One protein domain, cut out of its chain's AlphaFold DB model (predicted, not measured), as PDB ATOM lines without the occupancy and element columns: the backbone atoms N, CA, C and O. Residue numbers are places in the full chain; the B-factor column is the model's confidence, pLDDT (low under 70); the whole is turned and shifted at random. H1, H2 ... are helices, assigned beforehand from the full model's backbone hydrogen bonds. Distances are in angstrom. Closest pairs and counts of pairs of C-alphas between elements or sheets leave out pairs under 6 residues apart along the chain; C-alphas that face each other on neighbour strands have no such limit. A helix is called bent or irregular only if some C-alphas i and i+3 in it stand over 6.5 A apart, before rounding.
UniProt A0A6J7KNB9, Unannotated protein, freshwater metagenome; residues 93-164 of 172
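AT A GLANCE: This is residues 93 to 164 of the 172 residues of the protein "Unannotated protein" of freshwater metagenome (UniProt A0A6J7KNB9). Two helices, H1 and H3, lie side by side and run opposite ways, and the third, H2, crosses one end of this pair, with its first residues at H1 and its last part at the first residues of H3. Two long loops complete the picture: residues 106 to 121 swing out beyond the first end of H2, and residues 136 to 149 leave its last end, bow out on the side of H2 away from H1 and H3, and fold back to begin H3. The printed part has 72 residues with three named helices, in the order H1, H2, H3, and no named strand; the class is all helix. The whole is compact, with a radius of gyration of the C-alphas of 11.5 A, and flat in outline, spanning 32 by 30 by 15 A along its three main axes.

IN THESE COORDINATES: The printed part begins at Pro 93. H1 covers residues 95 to 105, from C-alpha 95 at (28.115, 9.377, 15.819) to C-alpha 105 at (17.842, -2.116, 14.225), and is 15.5 A long from first to last C-alpha. Residues 106 to 121 hold no named element. H2 covers residues 122 to 135, 14 residues, and measures 19.9 A; its C-alpha 122 stands at (23.929, -1.254, 18.050). Residues 136 to 149 again hold no named element. H3, residues 150 to 164, is the longest helix with 15 residues and 21.4 A from first to last C-alpha, and it ends with C-alpha 164 at (36.008, 10.046, 8.870). None of the three helices is bent.

HOW THE PARTS SIT: H1 touches H3 with 12 pairs of C-alphas within 8 A. The closest C-alphas of the two are those of Ala 97 and Leu 159, 5.6 A apart. Their lines stand at a shallow tilt of 10 degrees and run opposite ways, and their centres are 9.9 A apart. H1 also touches H2, and H2 does so with its residues 122 to 126 alone; the closest C-alphas of the two are those of Thr 102 and Gly 122, 4.9 A apart. The lines of H1 and H2 are about perpendicular, but only just, at 73 degrees. H2 touches H3, which takes part with its residues 150 to 153 alone; the closest C-alphas are those of Cys 133 and Cys 150, 5.5 A apart. These two run opposite ways at a steep tilt of 63 degrees, with 12.4 A between their centres. Of the three touching pairs 1 is at a shallow tilt, and the helix packing is mostly crossed, that is, with lines set at larger angles, but only just. In the backbones of H1, H2 and H3 every O i to N i+4 pair is within hydrogen-bond range.

THE WHOLE: The printed residues run from 93 to 164 without a cut, in a full chain of 172 residues. The two C-alphas farthest apart are those of Ser 142 and Thr 164, at 32.7 A, while the first and last printed C-alphas, those of Pro 93 and Thr 164, are 6.9 A apart. Both links are long: 16 residues between H1 and H2, and 14 between H2 and H3. The C-alphas of residues 106 to 121 lie 8 to 17 A from the mean of all C-alphas, and those of residues 136 to 149 lie 6 to 16 A from it. The mean pLDDT of the printed part is 85.2. The model's confidence is low, under 70, at 8 residues: 138 to 144 in the second link, and 164, the last residue of H3.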
ATOM      1  N   PRO A  93      34.881   5.969  13.438       83.50
ATOM      2  CA  PRO A  93      33.935   6.477  14.421       83.50
ATOM      3  C   PRO A  93      33.087   7.607  13.822       83.50
ATOM      4  O   PRO A  93      33.595   8.680  13.500       83.50
ATOM      5  N   SER A  94      31.782   7.367  13.708       91.69
ATOM      6  CA  SER A  94      30.794   8.362  13.287       91.69
ATOM      7  C   SER A  94      29.550   8.273  14.165       91.69
ATOM      8  O   SER A  94      28.804   7.294  14.112       91.69
ATOM      9  N   ASP A  95      29.300   9.313  14.960       89.81
ATOM     10  CA  ASP A  95      28.115   9.377  15.819       89.81
ATOM     11  C   ASP A  95      26.823   9.412  14.992       89.81
ATOM     12  O   ASP A  95      25.843   8.761  15.348       89.81
ATOM     13  N   SER A  96      26.825  10.110  13.853       90.62
ATOM     14  CA  SER A  96      25.698  10.161  12.913       90.62
ATOM     15  C   SER A  96      25.364   8.785  12.348       90.62
ATOM     16  O   SER A  96      24.200   8.385  12.373       90.62
ATOM     17  N   ALA A  97      26.367   8.043  11.875       93.31
ATOM     18  CA  ALA A  97      26.163   6.712  11.314       93.31
ATOM     19  C   ALA A  97      25.720   5.709  12.388       93.31
ATOM     20  O   ALA A  97      24.794   4.932  12.161       93.31
ATOM     21  N   ARG A  98      26.314   5.772  13.586       94.38
ATOM     22  CA  ARG A  98      25.922   4.938  14.734       94.38
ATOM     23  C   ARG A  98      24.483   5.219  15.171       94.38
ATOM     24  O   ARG A  98      23.716   4.280  15.381       94.38
ATOM     25  N   LEU A  99      24.077   6.489  15.257       93.06
ATOM     26  CA  LEU A  99      22.696   6.885  15.574       93.06
ATOM     27  C   LEU A  99      21.708   6.445  14.488       93.06
ATOM     28  O   LEU A  99      20.630   5.931  14.788       93.06
ATOM     29  N   TRP A 100      22.079   6.607  13.219       94.62
ATOM     30  CA  TRP A 100      21.271   6.127  12.106       94.62
ATOM     31  C   TRP A 100      21.081   4.607  12.183       94.62
ATOM     32  O   TRP A 100      19.942   4.137  12.188       94.62
ATOM     33  N   PHE A 101      22.165   3.843  12.332       94.50
ATOM     34  CA  PHE A 101      22.120   2.381  12.350       94.50
ATOM     35  C   PHE A 101      21.346   1.846  13.558       94.50
ATOM     36  O   PHE A 101      20.448   1.021  13.401       94.50
ATOM     37  N   THR A 102      21.608   2.378  14.756       94.12
ATOM     38  CA  THR A 102      20.866   2.017  15.982       94.12
ATOM     39  C   THR A 102      19.363   2.222  15.829       94.12
ATOM     40  O   THR A 102      18.592   1.356  16.241       94.12
ATOM     41  N   SER A 103      18.930   3.303  15.170       93.12
ATOM     42  CA  SER A 103      17.508   3.529  14.892       93.12
ATOM     43  C   SER A 103      16.901   2.481  13.950       93.12
ATOM     44  O   SER A 103      15.738   2.117  14.116       93.12
ATOM     45  N   ARG A 104      17.686   1.955  12.998       93.75
ATOM     46  CA  ARG A 104      17.244   0.950  12.016       93.75
ATOM     47  C   ARG A 104      17.033  -0.416  12.641       93.75
ATOM     48  O   ARG A 104      16.002  -1.037  12.401       93.75
ATOM     49  N   VAL A 105      17.965  -0.849  13.484       90.25
ATOM     50  CA  VAL A 105      17.842  -2.116  14.225       90.25
ATOM     51  C   VAL A 105      16.962  -1.978  15.478       90.25
ATOM     52  O   VAL A 105      16.629  -2.956  16.144       90.25
ATOM     53  N   GLY A 106      16.553  -0.753  15.821       90.12
ATOM     54  CA  GLY A 106      15.746  -0.451  17.003       90.12
ATOM     55  C   GLY A 106      16.493  -0.655  18.326       90.12
ATOM     56  O   GLY A 106      15.855  -0.917  19.349       90.12
ATOM     57  N   ALA A 107      17.826  -0.588  18.310       89.06
ATOM     58  CA  ALA A 107      18.657  -0.640  19.506       89.06
ATOM     59  C   ALA A 107      18.503   0.654  20.322       89.06
ATOM     60  O   ALA A 107      18.317   1.740  19.774       89.06
ATOM     61  N   SER A 108      18.586   0.551  21.650       86.19
ATOM     62  CA  SER A 108      18.436   1.719  22.538       86.19
ATOM     63  C   SER A 108      19.718   2.553  22.689       86.19
ATOM     64  O   SER A 108      19.675   3.684  23.186       86.19
ATOM     65  N   ALA A 109      20.857   1.986  22.286       91.38
ATOM     66  CA  ALA A 109      22.189   2.569  22.364       91.38
ATOM     67  C   ALA A 109      23.131   1.881  21.365       91.38
ATOM     68  O   ALA A 109      22.861   0.757  20.941       91.38
ATOM     69  N   TRP A 110      24.229   2.557  21.013       93.94
ATOM     70  CA  TRP A 110      25.316   1.947  20.246       93.94
ATOM     71  C   TRP A 110      26.078   0.935  21.105       93.94
ATOM     72  O   TRP A 110      26.035  -0.250  20.802       93.94
ATOM     73  N   GLU A 111      26.685   1.398  22.198       92.00
ATOM     74  CA  GLU A 111      27.333   0.530  23.184       92.00
ATOM     75  C   GLU A 111      26.299  -0.127  24.110       92.00
ATOM     76  O   GLU A 111      25.280   0.508  24.432       92.00
ATOM     77  N   PRO A 112      26.555  -1.355  24.584       85.19
ATOM     78  CA  PRO A 112      25.725  -1.983  25.601       85.19
ATOM     79  C   PRO A 112      25.802  -1.215  26.925       85.19
ATOM     80  O   PRO A 112      26.833  -0.649  27.286       85.19
ATOM     81  N   ARG A 113      24.696  -1.179  27.672       82.94
ATOM     82  CA  ARG A 113      24.630  -0.525  28.994       82.94
ATOM     83  C   ARG A 113      24.710  -1.521  30.151       82.94
ATOM     84  O   ARG A 113      24.792  -1.109  31.307       82.94
ATOM     85  N   SER A 114      24.625  -2.811  29.851       79.81
ATOM     86  CA  SER A 114      24.639  -3.938  30.774       79.81
ATOM     87  C   SER A 114      24.896  -5.252  30.018       79.81
ATOM     88  O   SER A 114      24.769  -5.336  28.800       79.81
ATOM     89  N   ALA A 115      25.150  -6.336  30.750       76.38
ATOM     90  CA  ALA A 115      25.210  -7.669  30.145       76.38
ATOM     91  C   ALA A 115      23.868  -8.117  29.519       76.38
ATOM     92  O   ALA A 115      23.850  -8.940  28.611       76.38
ATOM     93  N   MET A 116      22.727  -7.592  29.991       75.44
ATOM     94  CA  MET A 116      21.398  -8.014  29.519       75.44
ATOM     95  C   MET A 116      21.009  -7.409  28.165       75.44
ATOM     96  O   MET A 116      20.195  -7.996  27.453       75.44
ATOM     97  N   ASP A 117      21.549  -6.243  27.814       79.12
ATOM     98  CA  ASP A 117      21.313  -5.577  26.529       79.12
ATOM     99  C   ASP A 117      22.484  -5.730  25.556       79.12
ATOM    100  O   ASP A 117      22.399  -5.180  24.463       79.12
ATOM    101  N   TYR A 118      23.513  -6.515  25.907       81.06
ATOM    102  CA  TYR A 118      24.690  -6.782  25.076       81.06
ATOM    103  C   TYR A 118      24.313  -7.116  23.628       81.06
ATOM    104  O   TYR A 118      24.489  -6.285  22.736       81.06
ATOM    105  N   ALA A 119      23.634  -8.249  23.420       80.25
ATOM    106  CA  ALA A 119      23.196  -8.717  22.100       80.25
ATOM    107  C   ALA A 119      22.178  -7.788  21.400       80.25
ATOM    108  O   ALA A 119      21.889  -7.948  20.217       80.25
ATOM    109  N   GLN A 120      21.609  -6.816  22.121       83.00
ATOM    110  CA  GLN A 120      20.642  -5.849  21.591       83.00
ATOM    111  C   GLN A 120      21.245  -4.458  21.364       83.00
ATOM    112  O   GLN A 120      20.519  -3.533  20.980       83.00
ATOM    113  N   SER A 121      22.540  -4.288  21.620       90.75
ATOM    114  CA  SER A 121      23.252  -3.047  21.354       90.75
ATOM    115  C   SER A 121      23.438  -2.842  19.848       90.75
ATOM    116  O   SER A 121      23.376  -3.782  19.048       90.75
ATOM    117  N   GLY A 122      23.639  -1.589  19.442       93.44
ATOM    118  CA  GLY A 122      23.929  -1.254  18.050       93.44
ATOM    119  C   GLY A 122      25.261  -1.825  17.570       93.44
ATOM    120  O   GLY A 122      25.329  -2.251  16.423       93.44
ATOM    121  N   ALA A 123      26.274  -1.862  18.438       93.56
ATOM    122  CA  ALA A 123      27.600  -2.390  18.135       93.56
ATOM    123  C   ALA A 123      27.555  -3.895  17.829       93.56
ATOM    124  O   ALA A 123      28.000  -4.298  16.757       93.56
ATOM    125  N   GLU A 124      26.931  -4.696  18.698       91.44
ATOM    126  CA  GLU A 124      26.750  -6.140  18.468       91.44
ATOM    127  C   GLU A 124      25.885  -6.409  17.235       91.44
ATOM    128  O   GLU A 124      26.211  -7.234  16.388       91.44
ATOM    129  N   SER A 125      24.794  -5.652  17.081       92.94
ATOM    130  CA  SER A 125      23.922  -5.768  15.908       92.94
ATOM    131  C   SER A 125      24.667  -5.448  14.608       92.94
ATOM    132  O   SER A 125      24.396  -6.058  13.574       92.94
ATOM    133  N   PHE A 126      25.598  -4.493  14.639       94.69
ATOM    134  CA  PHE A 126      26.422  -4.129  13.491       94.69
ATOM    135  C   PHE A 126      27.421  -5.234  13.147       94.69
ATOM    136  O   PHE A 126      27.481  -5.642  11.988       94.69
ATOM    137  N   ALA A 127      28.165  -5.732  14.138       93.88
ATOM    138  CA  ALA A 127      29.138  -6.806  13.960       93.88
ATOM    139  C   ALA A 127      28.485  -8.093  13.437       93.88
ATOM    140  O   ALA A 127      28.941  -8.663  12.444       93.88
ATOM    141  N   GLU A 128      27.341  -8.470  14.008       91.25
ATOM    142  CA  GLU A 128      26.571  -9.631  13.563       91.25
ATOM    143  C   GLU A 128      26.028  -9.450  12.140       91.25
ATOM    144  O   GLU A 128      26.163 -10.330  11.288       91.25
ATOM    145  N   SER A 129      25.462  -8.274  11.837       92.19
ATOM    146  CA  SER A 129      25.003  -7.966  10.476       92.19
ATOM    147  C   SER A 129      26.159  -8.048   9.479       92.19
ATOM    148  O   SER A 129      25.988  -8.581   8.382       92.19
ATOM    149  N   TYR A 130      27.339  -7.554   9.861       93.38
ATOM    150  CA  TYR A 130      28.537  -7.598   9.032       93.38
ATOM    151  C   TYR A 130      28.981  -9.029   8.731       93.38
ATOM    152  O   TYR A 130      29.241  -9.336   7.565       93.38
ATOM    153  N   ALA A 131      29.000  -9.917   9.728       90.31
ATOM    154  CA  ALA A 131      29.302 -11.332   9.530       90.31
ATOM    155  C   ALA A 131      28.310 -11.999   8.566       90.31
ATOM    156  O   ALA A 131      28.712 -12.531   7.528       90.31
ATOM    157  N   VAL A 132      27.010 -11.878   8.844       88.69
ATOM    158  CA  VAL A 132      25.947 -12.513   8.052       88.69
ATOM    159  C   VAL A 132      25.956 -12.035   6.599       88.69
ATOM    160  O   VAL A 132      25.953 -12.844   5.666       88.69
ATOM    161  N   CYS A 133      26.018 -10.721   6.382       89.94
ATOM    162  CA  CYS A 133      25.984 -10.142   5.041       89.94
ATOM    163  C   CYS A 133      27.263 -10.388   4.241       89.94
ATOM    164  O   CYS A 133      27.197 -10.515   3.018       89.94
ATOM    165  N   SER A 134      28.416 -10.474   4.906       88.94
ATOM    166  CA  SER A 134      29.689 -10.776   4.249       88.94
ATOM    167  C   SER A 134      29.791 -12.232   3.810       88.94
ATOM    168  O   SER A 134      30.371 -12.522   2.765       88.94
ATOM    169  N   LEU A 135      29.236 -13.151   4.601       85.25
ATOM    170  CA  LEU A 135      29.331 -14.589   4.355       85.25
ATOM    171  C   LEU A 135      28.162 -15.131   3.522       85.25
ATOM    172  O   LEU A 135      28.200 -16.277   3.075       85.25
ATOM    173  N   GLY A 136      27.136 -14.310   3.274       80.25
ATOM    174  CA  GLY A 136      25.923 -14.740   2.579       80.25
ATOM    175  C   GLY A 136      25.137 -15.784   3.375       80.25
ATOM    176  O   GLY A 136      24.392 -16.580   2.797       80.25
ATOM    177  N   GLU A 137      25.328 -15.805   4.692       75.62
ATOM    178  CA  GLU A 137      24.623 -16.707   5.585       75.62
ATOM    179  C   GLU A 137      23.159 -16.275   5.687       75.62
ATOM    180  O   GLU A 137      22.812 -15.094   5.608       75.62
ATOM    181  N   ARG A 138      22.253 -17.247   5.822       59.12
ATOM    182  CA  ARG A 138      20.873 -16.911   6.178       59.12
ATOM    183  C   ARG A 138      20.883 -16.406   7.614       59.12
ATOM    184  O   ARG A 138      21.601 -16.956   8.439       59.12
ATOM    185  N   THR A 139      20.058 -15.399   7.895       52.44
ATOM    186  CA  THR A 139      19.757 -14.861   9.231       52.44
ATOM    187  C   THR A 139      19.092 -15.927  10.117       52.44
ATOM    188  O   THR A 139      17.917 -15.827  10.460       52.44
ATOM    189  N   GLU A 140      19.815 -16.998  10.421       43.56
ATOM    190  CA  GLU A 140      19.485 -18.011  11.421       43.56
ATOM    191  C   GLU A 140      20.375 -17.836  12.659       43.56
ATOM    192  O   GLU A 140      20.497 -18.753  13.470       43.56
ATOM    193  N   SER A 141      20.985 -16.655  12.838       48.41
ATOM    194  CA  SER A 141      21.578 -16.298  14.122       48.41
ATOM    195  C   SER A 141      20.488 -16.442  15.181       48.41
ATOM    196  O   SER A 141      19.346 -16.006  14.980       48.41
ATOM    197  N   SER A 142      20.835 -17.077  16.296       46.19
ATOM    198  CA  SER A 142      20.013 -17.167  17.500       46.19
ATOM    199  C   SER A 142      19.227 -15.863  17.680       46.19
ATOM    200  O   SER A 142      19.796 -14.785  17.534       46.19
ATOM    201  N   GLY A 143      17.913 -15.919  17.928       56.44
ATOM    202  CA  GLY A 143      17.015 -14.744  17.960       56.44
ATOM    203  C   GLY A 143      17.305 -13.690  19.049       56.44
ATOM    204  O   GLY A 143      16.386 -13.027  19.521       56.44
ATOM    205  N   GLN A 144      18.554 -13.594  19.494       69.56
ATOM    206  CA  GLN A 144      19.135 -12.671  20.450       69.56
ATOM    207  C   GLN A 144      19.638 -11.383  19.775       69.56
ATOM    208  O   GLN A 144      19.455 -10.316  20.361       69.56
ATOM    209  N   TYR A 145      20.201 -11.459  18.559       74.19
ATOM    210  CA  TYR A 145      20.738 -10.297  17.834       74.19
ATOM    211  C   TYR A 145      19.713  -9.643  16.909       74.19
ATOM    212  O   TYR A 145      18.845 -10.301  16.328       74.19
ATOM    213  N   ARG A 146      19.831  -8.323  16.730       83.94
ATOM    214  CA  ARG A 146      18.997  -7.563  15.792       83.94
ATOM    215  C   ARG A 146      19.756  -7.316  14.495       83.94
ATOM    216  O   ARG A 146      20.430  -6.305  14.347       83.94
ATOM    217  N   ILE A 147      19.626  -8.239  13.548       83.50
ATOM    218  CA  ILE A 147      20.314  -8.132  12.260       83.50
ATOM    219  C   ILE A 147      19.619  -7.109  11.352       83.50
ATOM    220  O   ILE A 147      18.409  -7.174  11.123       83.50
ATOM    221  N   ALA A 148      20.402  -6.167  10.831       85.81
ATOM    222  CA  ALA A 148      19.980  -5.231   9.799       85.81
ATOM    223  C   ALA A 148      19.897  -5.918   8.428       85.81
ATOM    224  O   ALA A 148      20.522  -6.948   8.181       85.81
ATOM    225  N   SER A 149      19.165  -5.315   7.489       90.50
ATOM    226  CA  SER A 149      19.314  -5.710   6.087       90.50
ATOM    227  C   SER A 149      20.745  -5.429   5.609       90.50
ATOM    228  O   SER A 149      21.399  -4.508   6.103       90.50
ATOM    229  N   CYS A 150      21.236  -6.182   4.621       90.81
ATOM    230  CA  CYS A 150      22.575  -5.928   4.085       90.81
ATOM    231  C   CYS A 150      22.692  -4.546   3.436       90.81
ATOM    232  O   CYS A 150      23.734  -3.912   3.558       90.81
ATOM    233  N   ASP A 151      21.617  -4.036   2.832       93.19
ATOM    234  CA  ASP A 151      21.584  -2.668   2.311       93.19
ATOM    235  C   ASP A 151      21.759  -1.636   3.436       93.19
ATOM    236  O   ASP A 151      22.542  -0.696   3.292       93.19
ATOM    237  N   ASP A 152      21.085  -1.826   4.577       93.12
ATOM    238  CA  ASP A 152      21.228  -0.930   5.727       93.12
ATOM    239  C   ASP A 152      22.633  -1.012   6.348       93.12
ATOM    240  O   ASP A 152      23.210   0.018   6.699       93.12
ATOM    241  N   LEU A 153      23.207  -2.215   6.459       94.69
ATOM    242  CA  LEU A 153      24.585  -2.409   6.919       94.69
ATOM    243  C   LEU A 153      25.577  -1.657   6.026       94.69
ATOM    244  O   LEU A 153      26.395  -0.882   6.527       94.69
ATOM    245  N   TRP A 154      25.530  -1.898   4.714       94.12
ATOM    246  CA  TRP A 154      26.488  -1.301   3.786       94.12
ATOM    247  C   TRP A 154      26.335   0.214   3.730       94.12
ATOM    248  O   TRP A 154      27.337   0.926   3.728       94.12
ATOM    249  N   HIS A 155      25.101   0.715   3.820       93.75
ATOM    250  CA  HIS A 155      24.855   2.143   3.964       93.75
ATOM    251  C   HIS A 155      25.489   2.723   5.237       93.75
ATOM    252  O   HIS A 155      26.139   3.766   5.170       93.75
ATOM    253  N   ALA A 156      25.343   2.064   6.390       93.81
ATOM    254  CA  ALA A 156      25.976   2.524   7.625       93.81
ATOM    255  C   ALA A 156      27.506   2.539   7.526       93.81
ATOM    256  O   ALA A 156      28.124   3.517   7.946       93.81
ATOM    257  N   LEU A 157      28.115   1.496   6.956       92.94
ATOM    258  CA  LEU A 157      29.567   1.427   6.781       92.94
ATOM    259  C   LEU A 157      30.082   2.539   5.854       92.94
ATOM    260  O   LEU A 157      31.109   3.157   6.140       92.94
ATOM    261  N   ASP A 158      29.354   2.840   4.779       93.56
ATOM    262  CA  ASP A 158      29.691   3.945   3.883       93.56
ATOM    263  C   ASP A 158      29.582   5.307   4.582       93.56
ATOM    264  O   ASP A 158      30.493   6.126   4.450       93.56
ATOM    265  N   LEU A 159      28.532   5.530   5.384       92.50
ATOM    266  CA  LEU A 159      28.399   6.743   6.204       92.50
ATOM    267  C   LEU A 159      29.559   6.890   7.203       92.50
ATOM    268  O   LEU A 159      30.129   7.973   7.348       92.50
ATOM    269  N   MET A 160      29.949   5.800   7.869       92.25
ATOM    270  CA  MET A 160      31.086   5.796   8.796       92.25
ATOM    271  C   MET A 160      32.391   6.206   8.091       92.25
ATOM    272  O   MET A 160      33.146   7.049   8.588       92.25
ATOM    273  N   ARG A 161      32.646   5.659   6.898       90.50
ATOM    274  CA  ARG A 161      33.830   5.987   6.084       90.50
ATOM    275  C   ARG A 161      33.807   7.423   5.552       90.50
ATOM    276  O   ARG A 161      34.855   8.071   5.478       90.50
ATOM    277  N   SER A 162      32.636   7.939   5.178       86.75
ATOM    278  CA  SER A 162      32.516   9.305   4.661       86.75
ATOM    279  C   SER A 162      32.738  10.361   5.738       86.75
ATOM    280  O   SER A 162      33.388  11.367   5.468       86.75
ATOM    281  N   ASP A 163      32.256  10.117   6.957       81.31
ATOM    282  CA  ASP A 163      32.367  11.067   8.072       81.31
ATOM    283  C   ASP A 163      33.791  11.153   8.647       81.31
ATOM    284  O   ASP A 163      34.164  12.152   9.260       81.31
ATOM    285  N   THR A 164      34.606  10.120   8.422       67.62
ATOM    286  CA  THR A 164      36.008  10.046   8.870       67.62
ATOM    287  C   THR A 164      37.018  10.441   7.798       67.62
ATOM    288  O   THR A 164      38.203  10.624   8.090       67.62
TER     289      THR A 164